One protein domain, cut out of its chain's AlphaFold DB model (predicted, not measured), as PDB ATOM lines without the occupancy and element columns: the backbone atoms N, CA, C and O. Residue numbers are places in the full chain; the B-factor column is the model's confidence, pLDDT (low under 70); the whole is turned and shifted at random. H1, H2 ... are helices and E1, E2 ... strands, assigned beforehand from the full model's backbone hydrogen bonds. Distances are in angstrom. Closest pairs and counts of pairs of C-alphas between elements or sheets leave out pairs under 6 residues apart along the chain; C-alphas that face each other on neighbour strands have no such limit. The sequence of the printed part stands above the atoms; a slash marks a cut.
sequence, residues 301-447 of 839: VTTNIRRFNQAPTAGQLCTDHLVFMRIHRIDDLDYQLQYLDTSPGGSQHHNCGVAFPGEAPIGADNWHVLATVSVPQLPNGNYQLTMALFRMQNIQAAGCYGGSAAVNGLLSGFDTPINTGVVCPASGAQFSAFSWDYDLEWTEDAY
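This is residues 301 to 447 of the 839 residues of a protein of Desulfuromonadales bacterium (UniProt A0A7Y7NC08). This is a long, narrow sandwich of two twisted four-stranded sheets, E1 E8 E5 E6 and E4 E3 E2 E7, partly face to face with their strands nearly aligned along a rod. E1 and E8 run side by side along most of the rod and bring the first and last printed residues together at one end, while the short helix H1 lies within the stretch between E6 and E7, where the chain changes from one sheet to the other. The printed part has 147 residues, with eight named strands and one named helix in the order E1 E2 E3 E4 E5 E6 H1 E7 E8; both sheets are all antiparallel, and the class is mostly strand. It is compact, with a radius of gyration of the C-alphas of 16.7 A and spans of 60 by 26 by 26 A.

Find C-alpha 301 at (311.252, 184.159, 227.934); from there E1, residues 301 to 319, runs 49.6 A and bends by 67 degrees at residue 316. Next come E2, residues 322 to 329, 22.5 A, and E3, residues 334 to 342, 26.0 A. After residues 343 to 367, with no named element, look for E4, residues 368 to 374, and E5, residues 383 to 396, 38.0 A. E6, residues 403 to 408, leads directly into H1, residues 409 to 412, and then comes E7, residues 418 to 423. E8, residues 430 to 447, runs 53.6 A to C-alpha 447 at (308.865, 180.616, 228.648).

In the first sheet E1 and E8 are antiparallel at 171 degrees; check N 302 and O 446, 2.8 A, and N 319 and O 430, 2.9 A. E8 and E5 pair through N 393 and O 435, 2.8 A, and the hairpin E5 and E6 through N 405 and O 392, 2.9 A. In the second sheet E2, E3 and E4 form a meander, each strand the antiparallel neighbour of the one before; look at N 324 and O 340, 2.8 A, and N 370 and O 337, 2.9 A. E7 is the antiparallel neighbour of E2, at 158 degrees, with N 420 and O 323 within hydrogen-bond range at 2.9 A. The two sheets form a sandwich, face to face, their facing parts 8.1 A centre to centre. Between them, the closest C-alphas of E6 and E7 are those of Gly 403 and Val 422, 4.0 A. H1 is on the first sheet at a height of 5.1 A, over none of its strands, and only grazes the second with residues 409 to 412. H1 is too short for any O i to N i+4 pair, and its one O i to N i+3 pair is not within hydrogen-bond range.

The C-alphas of Ser 427 and Tyr 447 are the two farthest apart, at 60.3 A. The printed part has no cut, and the link E3 to E4, 25 residues, is long. The mean pLDDT of the printed part is 87.9; look for values under 70 at residues 376 to 381, in the link E4 to E5.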
ATOM      1  N   VAL A 301     312.514 183.581 227.455       89.00
ATOM      2  CA  VAL A 301     311.252 184.159 227.934       89.00
ATOM      3  C   VAL A 301     310.837 185.255 226.962       89.00
ATOM      4  O   VAL A 301     311.628 186.141 226.650       89.00
ATOM      5  N   THR A 302     309.603 185.178 226.472       85.88
ATOM      6  CA  THR A 302     308.990 186.197 225.616       85.88
ATOM      7  C   THR A 302     307.938 186.942 226.424       85.88
ATOM      8  O   THR A 302     306.952 186.336 226.844       85.88
ATOM      9  N   THR A 303     308.119 188.246 226.614       85.81
ATOM     10  CA  THR A 303     307.090 189.108 227.207       85.81
ATOM     11  C   THR A 303     306.102 189.540 226.124       85.81
ATOM     12  O   THR A 303     306.455 190.245 225.179       85.81
ATOM     13  N   ASN A 304     304.852 189.110 226.256       84.75
ATOM     14  CA  ASN A 304     303.739 189.485 225.393       84.75
ATOM     15  C   ASN A 304     302.970 190.653 226.012       84.75
ATOM     16  O   ASN A 304     302.806 190.711 227.226       84.75
ATOM     17  N   ILE A 305     302.440 191.549 225.179       86.19
ATOM     18  CA  ILE A 305     301.523 192.605 225.620       86.19
ATOM     19  C   ILE A 305     300.089 192.182 225.284       86.19
ATOM     20  O   ILE A 305     299.796 191.776 224.155       86.19
ATOM     21  N   ARG A 306     299.187 192.284 226.261       85.00
ATOM     22  CA  ARG A 306     297.740 192.091 226.114       85.00
ATOM     23  C   ARG A 306     297.046 193.416 226.411       85.00
ATOM     24  O   ARG A 306     297.256 193.983 227.478       85.00
ATOM     25  N   ARG A 307     296.215 193.899 225.486       88.75
ATOM     26  CA  ARG A 307     295.382 195.095 225.685       88.75
ATOM     27  C   ARG A 307     293.916 194.721 225.665       88.75
ATOM     28  O   ARG A 307     293.477 194.011 224.763       88.75
ATOM     29  N   PHE A 308     293.184 195.248 226.633       89.19
ATOM     30  CA  PHE A 308     291.738 195.172 226.719       89.19
ATOM     31  C   PHE A 308     291.254 196.612 226.745       89.19
ATOM     32  O   PHE A 308     291.485 197.350 227.703       89.19
ATOM     33  N   ASN A 309     290.643 197.023 225.645       92.25
ATOM     34  CA  ASN A 309     290.179 198.381 225.453       92.25
ATOM     35  C   ASN A 309     288.792 198.384 224.823       92.25
ATOM     36  O   ASN A 309     288.319 197.385 224.275       92.25
ATOM     37  N   GLN A 310     288.139 199.533 224.915       92.50
ATOM     38  CA  GLN A 310     286.836 199.759 224.314       92.50
ATOM     39  C   GLN A 310     286.876 201.068 223.536       92.50
ATOM     40  O   GLN A 310     287.466 202.049 223.984       92.50
ATOM     41  N   ALA A 311     286.241 201.093 222.366       93.25
ATOM     42  CA  ALA A 311     286.051 202.337 221.632       93.25
ATOM     43  C   ALA A 311     285.102 203.284 222.404       93.25
ATOM     44  O   ALA A 311     284.227 202.798 223.130       93.25
ATOM     45  N   PRO A 312     285.212 204.614 222.219       94.62
ATOM     46  CA  PRO A 312     284.304 205.589 222.821       94.62
ATOM     47  C   PRO A 312     282.834 205.215 222.621       94.62
ATOM     48  O   PRO A 312     282.320 205.177 221.505       94.62
ATOM     49  N   THR A 313     282.171 204.904 223.731       94.75
ATOM     50  CA  THR A 313     280.813 204.356 223.782       94.75
ATOM     51  C   THR A 313     279.896 205.357 224.466       94.75
ATOM     52  O   THR A 313     280.298 206.010 225.427       94.75
ATOM     53  N   ALA A 314     278.677 205.532 223.957       93.62
ATOM     54  CA  ALA A 314     277.711 206.445 224.561       93.62
ATOM     55  C   ALA A 314     277.203 205.899 225.905       93.62
ATOM     56  O   ALA A 314     276.933 204.706 226.037       93.62
ATOM     57  N   GLY A 315     277.049 206.785 226.884       91.06
ATOM     58  CA  GLY A 315     276.427 206.508 228.174       91.06
ATOM     59  C   GLY A 315     275.437 207.605 228.553       91.06
ATOM     60  O   GLY A 315     275.490 208.724 228.029       91.06
ATOM     61  N   GLN A 316     274.527 207.276 229.464       91.06
ATOM     62  CA  GLN A 316     273.607 208.219 230.092       91.06
ATOM     63  C   GLN A 316     273.731 208.102 231.611       91.06
ATOM     64  O   GLN A 316     273.951 207.005 232.131       91.06
ATOM     65  N   LEU A 317     273.641 209.240 232.297       91.25
ATOM     66  CA  LEU A 317     273.626 209.332 233.754       91.25
ATOM     67  C   LEU A 317     272.665 210.422 234.219       91.25
ATOM     68  O   LEU A 317     272.402 211.382 233.488       91.25
ATOM     69  N   CYS A 318     272.183 210.293 235.442       90.06
ATOM     70  CA  CYS A 318     271.514 211.334 236.194       90.06
ATOM     71  C   CYS A 318     272.503 211.974 237.182       90.06
ATOM     72  O   CYS A 318     273.417 211.318 237.671       90.06
ATOM     73  N   THR A 319     272.357 213.269 237.458       88.19
ATOM     74  CA  THR A 319     273.005 213.934 238.599       88.19
ATOM     75  C   THR A 319     272.233 215.194 238.994       88.19
ATOM     76  O   THR A 319     271.563 215.800 238.161       88.19
ATOM     77  N   ASP A 320     272.332 215.589 240.261       84.19
ATOM     78  CA  ASP A 320     271.778 216.832 240.829       84.19
ATOM     79  C   ASP A 320     272.893 217.835 241.201       84.19
ATOM     80  O   ASP A 320     272.612 218.957 241.619       84.19
ATOM     81  N   HIS A 321     274.176 217.458 241.055       88.00
ATOM     82  CA  HIS A 321     275.285 218.415 241.106       88.00
ATOM     83  C   HIS A 321     276.598 217.922 240.498       88.00
ATOM     84  O   HIS A 321     277.061 218.495 239.515       88.00
ATOM     85  N   LEU A 322     277.239 216.920 241.104       91.12
ATOM     86  CA  LEU A 322     278.591 216.477 240.748       91.12
ATOM     87  C   LEU A 322     278.566 215.022 240.294       91.12
ATOM     88  O   LEU A 322     277.743 214.230 240.760       91.12
ATOM     89  N   VAL A 323     279.517 214.661 239.433       92.94
ATOM     90  CA  VAL A 323     279.801 213.266 239.076       92.94
ATOM     91  C   VAL A 323     281.259 212.963 239.376       92.94
ATOM     92  O   VAL A 323     282.157 213.671 238.911       92.94
ATOM     93  N   PHE A 324     281.482 211.884 240.114       94.06
ATOM     94  CA  PHE A 324     282.791 211.304 240.377       94.06
ATOM     95  C   PHE A 324     282.977 210.032 239.550       94.06
ATOM     96  O   PHE A 324     282.005 209.350 239.246       94.06
ATOM     97  N   MET A 325     284.216 209.691 239.208       95.50
ATOM     98  CA  MET A 325     284.573 208.453 238.507       95.50
ATOM     99  C   MET A 325     285.748 207.755 239.196       95.50
ATOM    100  O   MET A 325     286.578 208.418 239.824       95.50
ATOM    101  N   ARG A 326     285.829 206.427 239.071       95.38
ATOM    102  CA  ARG A 326     286.950 205.614 239.567       95.38
ATOM    103  C   ARG A 326     287.109 204.310 238.785       95.38
ATOM    104  O   ARG A 326     286.201 203.884 238.073       95.38
ATOM    105  N   ILE A 327     288.257 203.664 238.968       96.50
ATOM    106  CA  ILE A 327     288.440 202.239 238.667       96.50
ATOM    107  C   ILE A 327     288.401 201.519 240.015       96.50
ATOM    108  O   ILE A 327     289.312 201.700 240.823       96.50
ATOM    109  N   HIS A 328     287.340 200.759 240.269       95.31
ATOM    110  CA  HIS A 328     287.224 199.904 241.447       95.31
ATOM    111  C   HIS A 328     287.977 198.596 241.196       95.31
ATOM    112  O   HIS A 328     287.807 197.972 240.145       95.31
ATOM    113  N   ARG A 329     288.829 198.188 242.136       93.19
ATOM    114  CA  ARG A 329     289.575 196.930 242.046       93.19
ATOM    115  C   ARG A 329     288.860 195.854 242.857       93.19
ATOM    116  O   ARG A 329     288.766 195.980 244.076       93.19
ATOM    117  N   ILE A 330     288.382 194.803 242.191       91.94
ATOM    118  CA  ILE A 330     287.796 193.642 242.875       91.94
ATOM    119  C   ILE A 330     288.932 192.743 243.367       91.94
ATOM    120  O   ILE A 330     289.008 192.436 244.555       91.94
ATOM    121  N   ASP A 331     289.848 192.380 242.466       87.94
ATOM    122  CA  ASP A 331     291.070 191.636 242.779       87.94
ATOM    123  C   ASP A 331     292.220 191.975 241.801       87.94
ATOM    124  O   ASP A 331     292.302 193.088 241.273       87.94
ATOM    125  N   ASP A 332     293.179 191.066 241.604       80.69
ATOM    126  CA  ASP A 332     294.313 191.286 240.702       80.69
ATOM    127  C   ASP A 332     293.943 191.222 239.204       80.69
ATOM    128  O   ASP A 332     294.693 191.754 238.376       80.69
ATOM    129  N   LEU A 333     292.797 190.630 238.853       84.62
ATOM    130  CA  LEU A 333     292.350 190.321 237.488       84.62
ATOM    131  C   LEU A 333     290.999 190.954 237.122       84.62
ATOM    132  O   LEU A 333     290.769 191.211 235.938       84.62
ATOM    133  N   ASP A 334     290.136 191.219 238.103       89.62
ATOM    134  CA  ASP A 334     288.809 191.806 237.913       89.62
ATOM    135  C   ASP A 334     288.750 193.280 238.363       89.62
ATOM    136  O   ASP A 334     288.991 193.633 239.523       89.62
ATOM    137  N   TYR A 335     288.378 194.161 237.428       93.19
ATOM    138  CA  TYR A 335     288.299 195.613 237.626       93.19
ATOM    139  C   TYR A 335     286.939 196.148 237.163       93.19
ATOM    140  O   TYR A 335     286.458 195.789 236.090       93.19
ATOM    141  N   GLN A 336     286.323 197.049 237.928       95.25
ATOM    142  CA  GLN A 336     285.083 197.728 237.546       95.25
ATOM    143  C   GLN A 336     285.318 199.198 237.212       95.25
ATOM    144  O   GLN A 336     285.975 199.935 237.944       95.25
ATOM    145  N   LEU A 337     284.722 199.640 236.109       95.81
ATOM    146  CA  LEU A 337     284.720 201.033 235.679       95.81
ATOM    147  C   LEU A 337     283.450 201.688 236.201       95.81
ATOM    148  O   LEU A 337     282.346 201.279 235.833       95.81
ATOM    149  N   GLN A 338     283.606 202.666 237.089       95.94
ATOM    150  CA  GLN A 338     282.509 203.149 237.917       95.94
ATOM    151  C   GLN A 338     282.376 204.672 237.916       95.94
ATOM    152  O   GLN A 338     283.373 205.398 237.859       95.94
ATOM    153  N   TYR A 339     281.143 205.154 238.076       95.19
ATOM    154  CA  TYR A 339     280.856 206.550 238.405       95.19
ATOM    155  C   TYR A 339     279.815 206.677 239.526       95.19
ATOM    156  O   TYR A 339     279.118 205.723 239.861       95.19
ATOM    157  N   LEU A 340     279.736 207.864 240.119       93.88
ATOM    158  CA  LEU A 340     278.817 208.200 241.200       93.88
ATOM    159  C   LEU A 340     278.290 209.618 241.004       93.88
ATOM    160  O   LEU A 340     279.082 210.553 240.867       93.88
ATOM    161  N   ASP A 341     276.975 209.784 241.048       91.38
ATOM    162  CA  ASP A 341     276.314 211.081 241.081       91.38
ATOM    163  C   ASP A 341     276.040 211.545 242.522       91.38
ATOM    164  O   ASP A 341     275.843 210.746 243.443       91.38
ATOM    165  N   THR A 342     276.060 212.861 242.739       90.31
ATOM    166  CA  THR A 342     275.843 213.456 244.065       90.31
ATOM    167  C   THR A 342     275.167 214.826 243.995       90.31
ATOM    168  O   THR A 342     275.406 215.606 243.075       90.31
ATOM    169  N   SER A 343     274.381 215.134 245.029       87.00
ATOM    170  CA  SER A 343     273.875 216.484 245.354       87.00
ATOM    171  C   SER A 343     274.993 217.485 245.708       87.00
ATOM    172  O   SER A 343     276.117 217.068 246.007       87.00
ATOM    173  N   PRO A 344     274.694 218.798 245.838       81.31
ATOM    174  CA  PRO A 344     275.677 219.793 246.286       81.31
ATOM    175  C   PRO A 344     276.242 219.532 247.692       81.31
ATOM    176  O   PRO A 344     277.324 220.012 248.025       81.31
ATOM    177  N   GLY A 345     275.520 218.772 248.525       81.31
ATOM    178  CA  GLY A 345     275.959 218.341 249.856       81.31
ATOM    179  C   GLY A 345     276.708 217.002 249.881       81.31
ATOM    180  O   GLY A 345     276.993 216.501 250.965       81.31
ATOM    181  N   GLY A 346     276.985 216.389 248.724       83.00
ATOM    182  CA  GLY A 346     277.677 215.099 248.620       83.00
ATOM    183  C   GLY A 346     276.807 213.859 248.869       83.00
ATOM    184  O   GLY A 346     277.323 212.748 248.824       83.00
ATOM    185  N   SER A 347     275.495 214.005 249.104       89.88
ATOM    186  CA  SER A 347     274.582 212.851 249.175       89.88
ATOM    187  C   SER A 347     274.504 212.160 247.816       89.88
ATOM    188  O   SER A 347     274.160 212.817 246.831       89.88
ATOM    189  N   GLN A 348     274.781 210.853 247.802       91.19
ATOM    190  CA  GLN A 348     274.698 209.954 246.644       91.19
ATOM    191  C   GLN A 348     273.261 209.857 246.106       91.19
ATOM    192  O   GLN A 348     272.319 209.916 246.904       91.19
ATOM    193  N   HIS A 349     273.103 209.701 244.785       89.88
ATOM    194  CA  HIS A 349     271.834 209.410 244.087       89.88
ATOM    195  C   HIS A 349     270.660 210.364 244.395       89.88
ATOM    196  O   HIS A 349     269.484 210.029 244.207       89.88
ATOM    197  N   HIS A 350     270.945 211.557 244.921       87.19
ATOM    198  CA  HIS A 350     269.923 212.499 245.364       87.19
ATOM    199  C   HIS A 350     269.139 213.034 244.162       87.19
ATOM    200  O   HIS A 350     269.726 213.393 243.150       87.19
ATOM    201  N   ASN A 351     267.808 213.063 244.264       84.00
ATOM    202  CA  ASN A 351     266.866 213.364 243.173       84.00
ATOM    203  C   ASN A 351     266.910 212.416 241.949       84.00
ATOM    204  O   ASN A 351     265.937 212.391 241.198       84.00
ATOM    205  N   CYS A 352     267.950 211.591 241.790       81.88
ATOM    206  CA  CYS A 352     268.075 210.572 240.742       81.88
ATOM    207  C   CYS A 352     267.433 209.225 241.118       81.88
ATOM    208  O   CYS A 352     266.759 208.609 240.294       81.88
ATOM    209  N   GLY A 353     267.530 208.802 242.383       75.62
ATOM    210  CA  GLY A 353     266.810 207.633 242.898       75.62
ATOM    211  C   GLY A 353     267.461 206.293 242.537       75.62
ATOM    212  O   GLY A 353     268.525 205.972 243.052       75.62
ATOM    213  N   VAL A 354     266.783 205.477 241.724       75.00
ATOM    214  CA  VAL A 354     267.305 204.194 241.212       75.00
ATOM    215  C   VAL A 354     267.625 204.322 239.728       75.00
ATOM    216  O   VAL A 354     266.963 205.099 239.042       75.00
ATOM    217  N   ALA A 355     268.576 203.520 239.238       74.12
ATOM    218  CA  ALA A 355     269.028 203.576 237.848       74.12
ATOM    219  C   ALA A 355     267.858 203.569 236.843       74.12
ATOM    220  O   ALA A 355     267.053 202.629 236.820       74.12
ATOM    221  N   PHE A 356     267.754 204.617 236.023       77.81
ATOM    222  CA  PHE A 356     266.664 204.758 235.051       77.81
ATOM    223  C   PHE A 356     266.974 204.014 233.730       77.81
ATOM    224  O   PHE A 356     268.116 203.624 233.483       77.81
ATOM    225  N   PRO A 357     265.985 203.776 232.841       74.19
ATOM    226  CA  PRO A 357     266.217 203.027 231.604       74.19
ATOM    227  C   PRO A 357     267.261 203.693 230.690       74.19
ATOM    228  O   PRO A 357     267.008 204.762 230.139       74.19
ATOM    229  N   GLY A 358     268.407 203.031 230.503       75.00
ATOM    230  CA  GLY A 358     269.557 203.540 229.737       75.00
ATOM    231  C   GLY A 358     270.747 203.971 230.602       75.00
ATOM    232  O   GLY A 358     271.846 204.147 230.079       75.00
ATOM    233  N   GLU A 359     270.554 204.084 231.916       87.62
ATOM    234  CA  GLU A 359     271.617 204.317 232.889       87.62
ATOM    235  C   GLU A 359     272.347 203.016 233.260       87.62
ATOM    236  O   GLU A 359     271.784 201.918 233.215       87.62
ATOM    237  N   ALA A 360     273.619 203.137 233.643       89.31
ATOM    238  CA  ALA A 360     274.398 202.019 234.162       89.31
ATOM    239  C   ALA A 360     273.826 201.520 235.513       89.31
ATOM    240  O   ALA A 360     273.472 202.351 236.354       89.31
ATOM    241  N   PRO A 361     273.746 200.198 235.768       91.44
ATOM    242  CA  PRO A 361     273.225 199.670 237.029       91.44
ATOM    243  C   PRO A 361     274.046 200.109 238.247       91.44
ATOM    244  O   PRO A 361     275.275 200.143 238.190       91.44
ATOM    245  N   ILE A 362     273.368 200.374 239.367       90.69
ATOM    246  CA  ILE A 362     274.010 200.645 240.661       90.69
ATOM    247  C   ILE A 362     274.512 199.319 241.258       90.69
ATOM    248  O   ILE A 362     273.749 198.359 241.396       90.69
ATOM    249  N   GLY A 363     275.802 199.267 241.585       87.31
ATOM    250  CA  GLY A 363     276.488 198.156 242.234       87.31
ATOM    251  C   GLY A 363     276.257 198.093 243.747       87.31
ATOM    252  O   GLY A 363     275.624 198.958 244.351       87.31
ATOM    253  N   ALA A 364     276.792 197.049 244.383       85.56
ATOM    254  CA  ALA A 364     276.616 196.792 245.820       85.56
ATOM    255  C   ALA A 364     277.305 197.823 246.743       85.56
ATOM    256  O   ALA A 364     277.065 197.835 247.948       85.56
ATOM    257  N   ASP A 365     278.159 198.673 246.179       89.19
ATOM    258  CA  ASP A 365     278.907 199.759 246.813       89.19
ATOM    259  C   ASP A 365     278.255 201.146 246.619       89.19
ATOM    260  O   ASP A 365     278.846 202.157 247.003       89.19
ATOM    261  N   ASN A 366     277.051 201.199 246.034       90.81
ATOM    262  CA  ASN A 366     276.364 202.412 245.571       90.81
ATOM    263  C   ASN A 366     277.131 203.194 244.482       90.81
ATOM    264  O   ASN A 366     277.030 204.416 244.415       90.81
ATOM    265  N   TRP A 367     277.910 202.525 243.628       94.75
ATOM    266  CA  TRP A 367     278.473 203.136 242.415       94.75
ATOM    267  C   TRP A 367     277.811 202.561 241.163       94.75
ATOM    268  O   TRP A 367     277.523 201.370 241.091       94.75
ATOM    269  N   HIS A 368     277.589 203.383 240.142       94.38
ATOM    270  CA  HIS A 368     277.116 202.908 238.845       94.38
ATOM    271  C   HIS A 368     278.246 202.182 238.110       94.38
ATOM    272  O   HIS A 368     279.310 202.763 237.891       94.38
ATOM    273  N   VAL A 369     278.019 200.931 237.699       95.19
ATOM    274  CA  VAL A 369     279.023 200.085 237.032       95.19
ATOM    275  C   VAL A 369     278.818 200.122 235.518       95.19
ATOM    276  O   VAL A 369     277.854 199.565 234.998       95.19
ATOM    277  N   LEU A 370     279.738 200.770 234.794       94.25
ATOM    278  CA  LEU A 370     279.704 200.873 233.329       94.25
ATOM    279  C   LEU A 370     280.192 199.597 232.639       94.25
ATOM    280  O   LEU A 370     279.618 199.176 231.636       94.25
ATOM    281  N   ALA A 371     281.244 198.987 233.179       93.50
ATOM    282  CA  ALA A 371     281.749 197.690 232.747       93.50
ATOM    283  C   ALA A 371     282.545 197.007 233.859       93.50
ATOM    284  O   ALA A 371     283.164 197.668 234.695       93.50
ATOM    285  N   THR A 372     282.586 195.680 233.788       93.50
ATOM    286  CA  THR A 372     283.591 194.850 234.454       93.50
ATOM    287  C   THR A 372     284.590 194.395 233.393       93.50
ATOM    288  O   THR A 372     284.188 193.865 232.356       93.50
ATOM    289  N   VAL A 373     285.876 194.620 233.638       91.81
ATOM    290  CA  VAL A 373     286.988 194.167 232.803       91.81
ATOM    291  C   VAL A 373     287.664 193.015 233.536       91.81
ATOM    292  O   VAL A 373     288.318 193.229 234.555       91.81
ATOM    293  N   SER A 374     287.471 191.806 233.010       87.56
ATOM    294  CA  SER A 374     288.014 190.558 233.552       87.56
ATOM    295  C   SER A 374     289.157 190.050 232.686       87.56
ATOM    296  O   SER A 374     288.984 189.818 231.486       87.56
ATOM    297  N   VAL A 375     290.321 189.841 233.291       74.69
ATOM    298  CA  VAL A 375     291.481 189.255 232.612       74.69
ATOM    299  C   VAL A 375     291.349 187.728 232.573       74.69
ATOM    300  O   VAL A 375     291.090 187.109 233.607       74.69
ATOM    301  N   PRO A 376     291.571 187.071 231.418       68.81
ATOM    302  CA  PRO A 376     291.631 185.618 231.352       68.81
ATOM    303  C   PRO A 376     292.730 185.065 232.268       68.81
ATOM    304  O   PRO A 376     293.888 185.459 232.160       68.81
ATOM    305  N   GLN A 377     292.380 184.102 233.120       64.50
ATOM    306  CA  GLN A 377     293.346 183.304 233.879       64.50
ATOM    307  C   GLN A 377     294.259 182.543 232.904       64.50
ATOM    308  O   GLN A 377     293.811 181.618 232.222       64.50
ATOM    309  N   LEU A 378     295.532 182.936 232.822       59.19
ATOM    310  CA  LEU A 378     296.535 182.271 231.985       59.19
ATOM    311  C   LEU A 378     297.368 181.290 232.829       59.19
ATOM    312  O   LEU A 378     297.649 181.591 233.991       59.19
ATOM    313  N   PRO A 379     297.788 180.125 232.286       53.72
ATOM    314  CA  PRO A 379     298.141 178.949 233.101       53.72
ATOM    315  C   PRO A 379     299.298 179.111 234.096       53.72
ATOM    316  O   PRO A 379     299.452 178.274 234.981       53.72
ATOM    317  N   ASN A 380     300.118 180.155 233.940       59.25
ATOM    318  CA  ASN A 380     301.411 180.300 234.609       59.25
ATOM    319  C   ASN A 380     301.490 181.484 235.594       59.25
ATOM    320  O   ASN A 380     302.562 181.722 236.138       59.25
ATOM    321  N   GLY A 381     300.414 182.256 235.803       59.50
ATOM    322  CA  GLY A 381     300.339 183.303 236.845       59.50
ATOM    323  C   GLY A 381     301.223 184.558 236.680       59.50
ATOM    324  O   GLY A 381     301.092 185.494 237.461       59.50
ATOM    325  N   ASN A 382     302.106 184.616 235.677       71.00
ATOM    326  CA  ASN A 382     303.146 185.651 235.550       71.00
ATOM    327  C   ASN A 382     302.713 186.872 234.710       71.00
ATOM    328  O   ASN A 382     303.344 187.229 233.707       71.00
ATOM    329  N   TYR A 383     301.627 187.520 235.129       76.50
ATOM    330  CA  TYR A 383     301.092 188.739 234.515       76.50
ATOM    331  C   TYR A 383     301.305 189.973 235.405       76.50
ATOM    332  O   TYR A 383     301.254 189.888 236.630       76.50
ATOM    333  N   GLN A 384     301.502 191.141 234.791       83.19
ATOM    334  CA  GLN A 384     301.567 192.422 235.499       83.19
ATOM    335  C   GLN A 384     300.773 193.488 234.740       83.19
ATOM    336  O   GLN A 384     300.891 193.615 233.526       83.19
ATOM    337  N   LEU A 385     299.955 194.256 235.464       86.06
ATOM    338  CA  LEU A 385     299.205 195.392 234.930       86.06
ATOM    339  C   LEU A 385     300.163 196.574 234.699       86.06
ATOM    340  O   LEU A 385     300.757 197.081 235.651       86.06
ATOM    341  N   THR A 386     300.316 197.008 233.446       88.94
ATOM    342  CA  THR A 386     301.224 198.094 233.028       88.94
ATOM    343  C   THR A 386     300.499 199.400 232.718       88.94
ATOM    344  O   THR A 386     301.092 200.474 232.830       88.94
ATOM    345  N   MET A 387     299.205 199.343 232.389       90.19
ATOM    346  CA  MET A 387     298.352 200.520 232.214       90.19
ATOM    347  C   MET A 387     296.923 200.217 232.658       90.19
ATOM    348  O   MET A 387     296.402 199.150 232.356       90.19
ATOM    349  N   ALA A 388     296.269 201.167 233.328       93.81
ATOM    350  CA  ALA A 388     294.845 201.076 233.643       93.81
ATOM    351  C   ALA A 388     294.170 202.442 233.512       93.81
ATOM    352  O   ALA A 388     294.005 203.150 234.504       93.81
ATOM    353  N   LEU A 389     293.835 202.834 232.282       95.12
ATOM    354  CA  LEU A 389     293.252 204.135 231.958       95.12
ATOM    355  C   LEU A 389     291.739 204.019 231.735       95.12
ATOM    356  O   LEU A 389     291.295 203.241 230.895       95.12
ATOM    357  N   PHE A 390     290.958 204.854 232.418       96.56
ATOM    358  CA  PHE A 390     289.513 204.996 232.216       96.56
ATOM    359  C   PHE A 390     289.167 206.468 231.982       96.56
ATOM    360  O   PHE A 390     289.660 207.348 232.694       96.56
ATOM    361  N   ARG A 391     288.347 206.744 230.964       96.44
ATOM    362  CA  ARG A 391     287.996 208.091 230.501       96.44
ATOM    363  C   ARG A 391     286.483 208.265 230.406       96.44
ATOM    364  O   ARG A 391     285.794 207.434 229.822       96.44
ATOM    365  N   MET A 392     285.988 209.387 230.926       95.12
ATOM    366  CA  MET A 392     284.635 209.896 230.689       95.12
ATOM    367  C   MET A 392     284.751 211.273 230.037       95.12
ATOM    368  O   MET A 392     285.436 212.162 230.539       95.12
ATOM    369  N   GLN A 393     284.109 211.439 228.890       94.75
ATOM    370  CA  GLN A 393     284.279 212.560 227.975       94.75
ATOM    371  C   GLN A 393     282.924 213.141 227.575       94.75
ATOM    372  O   GLN A 393     281.931 212.420 227.478       94.75
ATOM    373  N   ASN A 394     282.897 214.439 227.276       92.06
ATOM    374  CA  ASN A 394     281.714 215.143 226.777       92.06
ATOM    375  C   ASN A 394     280.463 214.948 227.657       92.06
ATOM    376  O   ASN A 394     279.365 214.812 227.125       92.06
ATOM    377  N   ILE A 395     280.618 214.933 228.989       91.56
ATOM    378  CA  ILE A 395     279.486 214.857 229.922       91.56
ATOM    379  C   ILE A 395     278.700 216.162 229.788       91.56
ATOM    380  O   ILE A 395     279.212 217.215 230.169       91.56
ATOM    381  N   GLN A 396     277.506 216.121 229.194       85.94
ATOM    382  CA  GLN A 396     276.723 217.311 228.849       85.94
ATOM    383  C   GLN A 396     275.215 217.083 229.032       85.94
ATOM    384  O   GLN A 396     274.665 216.065 228.607       85.94
ATOM    385  N   ALA A 397     274.539 218.082 229.610       81.81
ATOM    386  CA  ALA A 397     273.085 218.160 229.744       81.81
ATOM    387  C   ALA A 397     272.600 219.613 229.696       81.81
ATOM    388  O   ALA A 397     273.352 220.549 229.984       81.81
ATOM    389  N   ALA A 398     271.305 219.802 229.442       81.38
ATOM    390  CA  ALA A 398     270.645 221.064 229.755       81.38
ATOM    391  C   ALA A 398     270.665 221.291 231.280       81.38
ATOM    392  O   ALA A 398     270.186 220.453 232.038       81.38
ATOM    393  N   GLY A 399     271.221 222.422 231.724       83.50
ATOM    394  CA  GLY A 399     271.370 222.740 233.150       83.50
ATOM    395  C   GLY A 399     272.688 222.290 233.793       83.50
ATOM    396  O   GLY A 399     272.850 222.513 234.989       83.50
ATOM    397  N   CYS A 400     273.632 221.731 233.024       87.19
ATOM    398  CA  CYS A 400     274.978 221.374 233.491       87.19
ATOM    399  C   CYS A 400     276.083 222.155 232.769       87.19
ATOM    400  O   CYS A 400     276.020 222.377 231.558       87.19
ATOM    401  N   TYR A 401     277.144 222.501 233.497       89.38
ATOM    402  CA  TYR A 401     278.441 222.837 232.917       89.38
ATOM    403  C   TYR A 401     279.152 221.539 232.538       89.38
ATOM    404  O   TYR A 401     279.346 220.674 233.392       89.38
ATOM    405  N   GLY A 402     279.492 221.389 231.257       85.50
ATOM    406  CA  GLY A 402     280.011 220.129 230.736       85.50
ATOM    407  C   GLY A 402     281.393 219.758 231.280       85.50
ATOM    408  O   GLY A 402     282.249 220.626 231.440       85.50
ATOM    409  N   GLY A 403     281.603 218.465 231.529       89.75
ATOM    410  CA  GLY A 403     282.817 217.914 232.143       89.75
ATOM    411  C   GLY A 403     283.490 216.825 231.307       89.75
ATOM    412  O   GLY A 403     282.913 216.277 230.363       89.75
ATOM    413  N   SER A 404     284.743 216.516 231.636       93.69
ATOM    414  CA  SER A 404     285.516 215.391 231.093       93.69
ATOM    415  C   SER A 404     286.697 215.099 232.013       93.69
ATOM    416  O   SER A 404     287.404 216.021 232.413       93.69
ATOM    417  N   ALA A 405     286.945 213.825 232.309       94.56
ATOM    418  CA  ALA A 405     288.058 213.403 233.148       94.56
ATOM    419  C   ALA A 405     288.610 212.030 232.753       94.56
ATOM    420  O   ALA A 405     288.009 211.261 231.998       94.56
ATOM    421  N   ALA A 406     289.801 211.750 233.274       94.44
ATOM    422  CA  ALA A 406     290.527 210.511 233.084       94.44
ATOM    423  C   ALA A 406     291.165 210.101 234.413       94.44
ATOM    424  O   ALA A 406     291.782 210.937 235.074       94.44
ATOM    425  N   VAL A 407     291.060 208.825 234.774       94.50
ATOM    426  CA  VAL A 407     291.776 208.231 235.910       94.50
ATOM    427  C   VAL A 407     292.734 207.164 235.391       94.50
ATOM    428  O   VAL A 407     292.376 206.386 234.506       94.50
ATOM    429  N   ASN A 408     293.951 207.125 235.935       93.94
ATOM    430  CA  ASN A 408     294.875 206.015 235.727       93.94
ATOM    431  C   ASN A 408     295.074 205.296 237.064       93.94
ATOM    432  O   ASN A 408     295.710 205.852 237.956       93.94
ATOM    433  N   GLY A 409     294.553 204.076 237.205       91.19
ATOM    434  CA  GLY A 409     294.557 203.341 238.477       91.19
ATOM    435  C   GLY A 409     295.957 203.080 239.048       91.19
ATOM    436  O   GLY A 409     296.131 203.067 240.264       91.19
ATOM    437  N   LEU A 410     296.981 202.976 238.193       90.94
ATOM    438  CA  LEU A 410     298.374 202.783 238.620       90.94
ATOM    439  C   LEU A 410     299.042 204.071 239.136       90.94
ATOM    440  O   LEU A 410     299.983 203.989 239.920       90.94
ATOM    441  N   LEU A 411     298.583 205.251 238.702       90.00
ATOM    442  CA  LEU A 411     299.165 206.550 239.084       90.00
ATOM    443  C   LEU A 411     298.334 207.292 240.139       90.00
ATOM    444  O   LEU A 411     298.885 207.986 240.988       90.00
ATOM    445  N   SER A 412     297.009 207.172 240.067       87.19
ATOM    446  CA  SER A 412     296.036 207.830 240.950       87.19
ATOM    447  C   SER A 412     295.609 206.953 242.134       87.19
ATOM    448  O   SER A 412     294.932 207.435 243.044       87.19
ATOM    449  N   GLY A 413     295.990 205.672 242.117       90.25
ATOM    450  CA  GLY A 413     295.437 204.633 242.978       90.25
ATOM    451  C   GLY A 413     294.105 204.101 242.443       90.25
ATOM    452  O   GLY A 413     293.276 204.855 241.927       90.25
ATOM    453  N   PHE A 414     293.900 202.792 242.578       93.38
ATOM    454  CA  PHE A 414     292.576 202.186 242.448       93.38
ATOM    455  C   PHE A 414     291.662 202.678 243.572       93.38
ATOM    456  O   PHE A 414     292.135 203.160 244.601       93.38
ATOM    457  N   ASP A 415     290.352 202.599 243.347       93.94
ATOM    458  CA  ASP A 415     289.292 202.983 244.289       93.94
ATOM    459  C   ASP A 415     289.215 204.476 244.653       93.94
ATOM    460  O   ASP A 415     288.191 204.911 245.188       93.94
ATOM    461  N   THR A 416     290.230 205.271 244.296       93.00
ATOM    462  CA  THR A 416     290.294 206.724 244.483       93.00
ATOM    463  C   THR A 416     289.269 207.442 243.591       93.00
ATOM    464  O   THR A 416     289.399 207.410 242.362       93.00
ATOM    465  N   PRO A 417     288.265 208.131 244.163       92.38
ATOM    466  CA  PRO A 417     287.276 208.868 243.386       92.38
ATOM    467  C   PRO A 417     287.846 210.202 242.891       92.38
ATOM    468  O   PRO A 417     288.340 211.007 243.682       92.38
ATOM    469  N   ILE A 418     287.723 210.479 241.591       93.88
ATOM    470  CA  ILE A 418     288.054 211.787 241.006       93.88
ATOM    471  C   ILE A 418     286.789 212.498 240.526       93.88
ATOM    472  O   ILE A 418     285.885 211.868 239.983       93.88
ATOM    473  N   ASN A 419     286.705 213.814 240.719       91.81
ATOM    474  CA  ASN A 419     285.602 214.619 240.189       91.81
ATOM    475  C   ASN A 419     285.775 214.776 238.666       91.81
ATOM    476  O   ASN A 419     286.867 215.103 238.201       91.81
ATOM    477  N   THR A 420     284.709 214.564 237.891       91.94
ATOM    478  CA  THR A 420     284.750 214.652 236.419       91.94
ATOM    479  C   THR A 420     284.768 216.086 235.867       91.94
ATOM    480  O   THR A 420     284.840 216.291 234.654       91.94
ATOM    481  N   GLY A 421     284.675 217.089 236.742       87.94
ATOM    482  CA  GLY A 421     284.583 218.506 236.395       87.94
ATOM    483  C   GLY A 421     283.185 218.949 235.954       87.94
ATOM    484  O   GLY A 421     282.979 220.145 235.758       87.94
ATOM    485  N   VAL A 422     282.225 218.025 235.821       88.31
ATOM    486  CA  VAL A 422     280.822 218.377 235.581       88.31
ATOM    487  C   VAL A 422     280.232 219.009 236.842       88.31
ATOM    488  O   VAL A 422     280.438 218.516 237.954       88.31
ATOM    489  N   VAL A 423     279.494 220.103 236.663       89.25
ATOM    490  CA  VAL A 423     278.728 220.744 237.738       89.25
ATOM    491  C   VAL A 423     277.359 221.120 237.197       89.25
ATOM    492  O   VAL A 423     277.258 221.887 236.240       89.25
ATOM    493  N   CYS A 424     276.304 220.613 237.821       88.12
ATOM    494  CA  CYS A 424     274.923 220.864 237.442       88.12
ATOM    495  C   CYS A 424     274.240 221.778 238.474       88.12
ATOM    496  O   CYS A 424     273.853 221.321 239.546       88.12
ATOM    497  N   PRO A 425     274.166 223.102 238.227       83.12
ATOM    498  CA  PRO A 425     273.568 224.061 239.163       83.12
ATOM    499  C   PRO A 425     272.048 224.245 239.006       83.12
ATOM    500  O   PRO A 425     271.460 225.037 239.745       83.12
ATOM    501  N   ALA A 426     271.411 223.618 238.013       85.19
ATOM    502  CA  ALA A 426     269.965 223.712 237.832       85.19
ATOM    503  C   ALA A 426     269.213 222.908 238.913       85.19
ATOM    504  O   ALA A 426     269.737 221.960 239.484       85.19
ATOM    505  N   SER A 427     267.978 223.301 239.231       82.25
ATOM    506  CA  SER A 427     267.210 222.680 240.318       82.25
ATOM    507  C   SER A 427     266.587 221.338 239.915       82.25
ATOM    508  O   SER A 427     265.791 221.307 238.971       82.25
ATOM    509  N   GLY A 428     266.844 220.285 240.695       84.06
ATOM    510  CA  GLY A 428     266.335 218.926 240.474       84.06
ATOM    511  C   GLY A 428     267.285 218.088 239.617       84.06
ATOM    512  O   GLY A 428     268.340 218.561 239.226       84.06
ATOM    513  N   ALA A 429     266.902 216.857 239.281       86.44
ATOM    514  CA  ALA A 429     267.737 215.957 238.482       86.44
ATOM    515  C   ALA A 429     268.015 216.475 237.051       86.44
ATOM    516  O   ALA A 429     267.088 216.838 236.318       86.44
ATOM    517  N   GLN A 430     269.279 216.430 236.618       89.75
ATOM    518  CA  GLN A 430     269.702 216.580 235.223       89.75
ATOM    519  C   GLN A 430     270.138 215.238 234.631       89.75
ATOM    520  O   GLN A 430     270.840 214.458 235.264       89.75
ATOM    521  N   PHE A 431     269.787 215.015 233.364       89.00
ATOM    522  CA  PHE A 431     270.143 213.810 232.615       89.00
ATOM    523  C   PHE A 431     271.243 214.139 231.604       89.00
ATOM    524  O   PHE A 431     270.995 214.827 230.610       89.00
ATOM    525  N   SER A 432     272.462 213.674 231.875       88.38
ATOM    526  CA  SER A 432     273.639 213.908 231.037       88.38
ATOM    527  C   SER A 432     273.893 212.746 230.093       88.38
ATOM    528  O   SER A 432     273.961 211.589 230.508       88.38
ATOM    529  N   ALA A 433     274.115 213.070 228.821       90.62
ATOM    530  CA  ALA A 433     274.791 212.166 227.904       90.62
ATOM    531  C   ALA A 433     276.306 212.321 228.081       90.62
ATOM    532  O   ALA A 433     276.795 213.410 228.381       90.62
ATOM    533  N   PHE A 434     277.049 211.238 227.880       93.88
ATOM    534  CA  PHE A 434     278.508 211.249 227.854       93.88
ATOM    535  C   PHE A 434     279.039 210.177 226.902       93.88
ATOM    536  O   PHE A 434     278.300 209.314 226.426       93.88
ATOM    537  N   SER A 435     280.337 210.227 226.628       94.88
ATOM    538  CA  SER A 435     281.075 209.139 225.998       94.88
ATOM    539  C   SER A 435     282.113 208.605 226.977       94.88
ATOM    540  O   SER A 435     282.701 209.379 227.728       94.88
ATOM    541  N   TRP A 436     282.339 207.299 227.002       95.69
ATOM    542  CA  TRP A 436     283.350 206.692 227.861       95.69
ATOM    543  C   TRP A 436     284.129 205.608 227.133       95.69
ATOM    544  O   TRP A 436     283.630 204.971 226.202       95.69
ATOM    545  N   ASP A 437     285.373 205.432 227.556       97.00
ATOM    546  CA  ASP A 437     286.305 204.474 226.984       97.00
ATOM    547  C   ASP A 437     287.368 204.072 228.019       97.00
ATOM    548  O   ASP A 437     287.554 204.748 229.038       97.00
ATOM    549  N   TYR A 438     288.055 202.960 227.773       95.50
ATOM    550  CA  TYR A 438     289.138 202.487 228.629       95.50
ATOM    551  C   TYR A 438     290.236 201.802 227.823       95.50
ATOM    552  O   TYR A 438     289.997 201.314 226.718       95.50
ATOM    553  N   ASP A 439     291.426 201.745 228.415       94.31
ATOM    554  CA  ASP A 439     292.571 200.981 227.923       94.31
ATOM    555  C   ASP A 439     293.319 200.394 229.129       94.31
ATOM    556  O   ASP A 439     293.944 201.125 229.910       94.31
ATOM    557  N   LEU A 440     293.184 199.080 229.326       91.38
ATOM    558  CA  LEU A 440     293.940 198.314 230.311       91.38
ATOM    559  C   LEU A 440     294.962 197.437 229.572       91.38
ATOM    560  O   LEU A 440     294.618 196.704 228.641       91.38
ATOM    561  N   GLU A 441     296.222 197.513 229.992       90.06
ATOM    562  CA  GLU A 441     297.339 196.769 229.410       90.06
ATOM    563  C   GLU A 441     298.004 195.886 230.465       90.06
ATOM    564  O   GLU A 441     298.300 196.343 231.572       90.06
ATOM    565  N   TRP A 442     298.283 194.640 230.085       86.62
ATOM    566  CA  TRP A 442     299.085 193.699 230.855       86.62
ATOM    567  C   TRP A 442     300.276 193.202 230.042       86.62
ATOM    568  O   TRP A 442     300.156 192.921 228.844       86.62
ATOM    569  N   THR A 443     301.403 193.002 230.713       86.12
ATOM    570  CA  THR A 443     302.498 192.157 230.232       86.12
ATOM    571  C   THR A 443     302.309 190.726 230.730       86.12
ATOM    572  O   THR A 443     301.922 190.507 231.876       86.12
ATOM    573  N   GLU A 444     302.617 189.749 229.884       82.62
ATOM    574  CA  GLU A 444     302.600 188.311 230.172       82.62
ATOM    575  C   GLU A 444     303.958 187.721 229.786       82.62
ATOM    576  O   GLU A 444     304.314 187.727 228.606       82.62
ATOM    577  N   ASP A 445     304.703 187.170 230.742       85.75
ATOM    578  CA  ASP A 445     305.894 186.387 230.412       85.75
ATOM    579  C   ASP A 445     305.508 184.953 230.012       85.75
ATOM    580  O   ASP A 445     304.744 184.272 230.700       85.75
ATOM    581  N   ALA A 446     306.079 184.467 228.908       83.31
ATOM    582  CA  ALA A 446     305.938 183.088 228.454       83.31
ATOM    583  C   ALA A 446     307.315 182.470 228.184       83.31
ATOM    584  O   ALA A 446     308.073 182.959 227.343       83.31
ATOM    585  N   TYR A 447     307.643 181.383 228.886       86.50
ATOM    586  CA  TYR A 447     308.865 180.616 228.648       86.50
ATOM    587  C   TYR A 447     308.689 179.608 227.504       86.50
ATOM    588  O   TYR A 447     307.651 178.954 227.389       86.50
TER     589      TYR A 447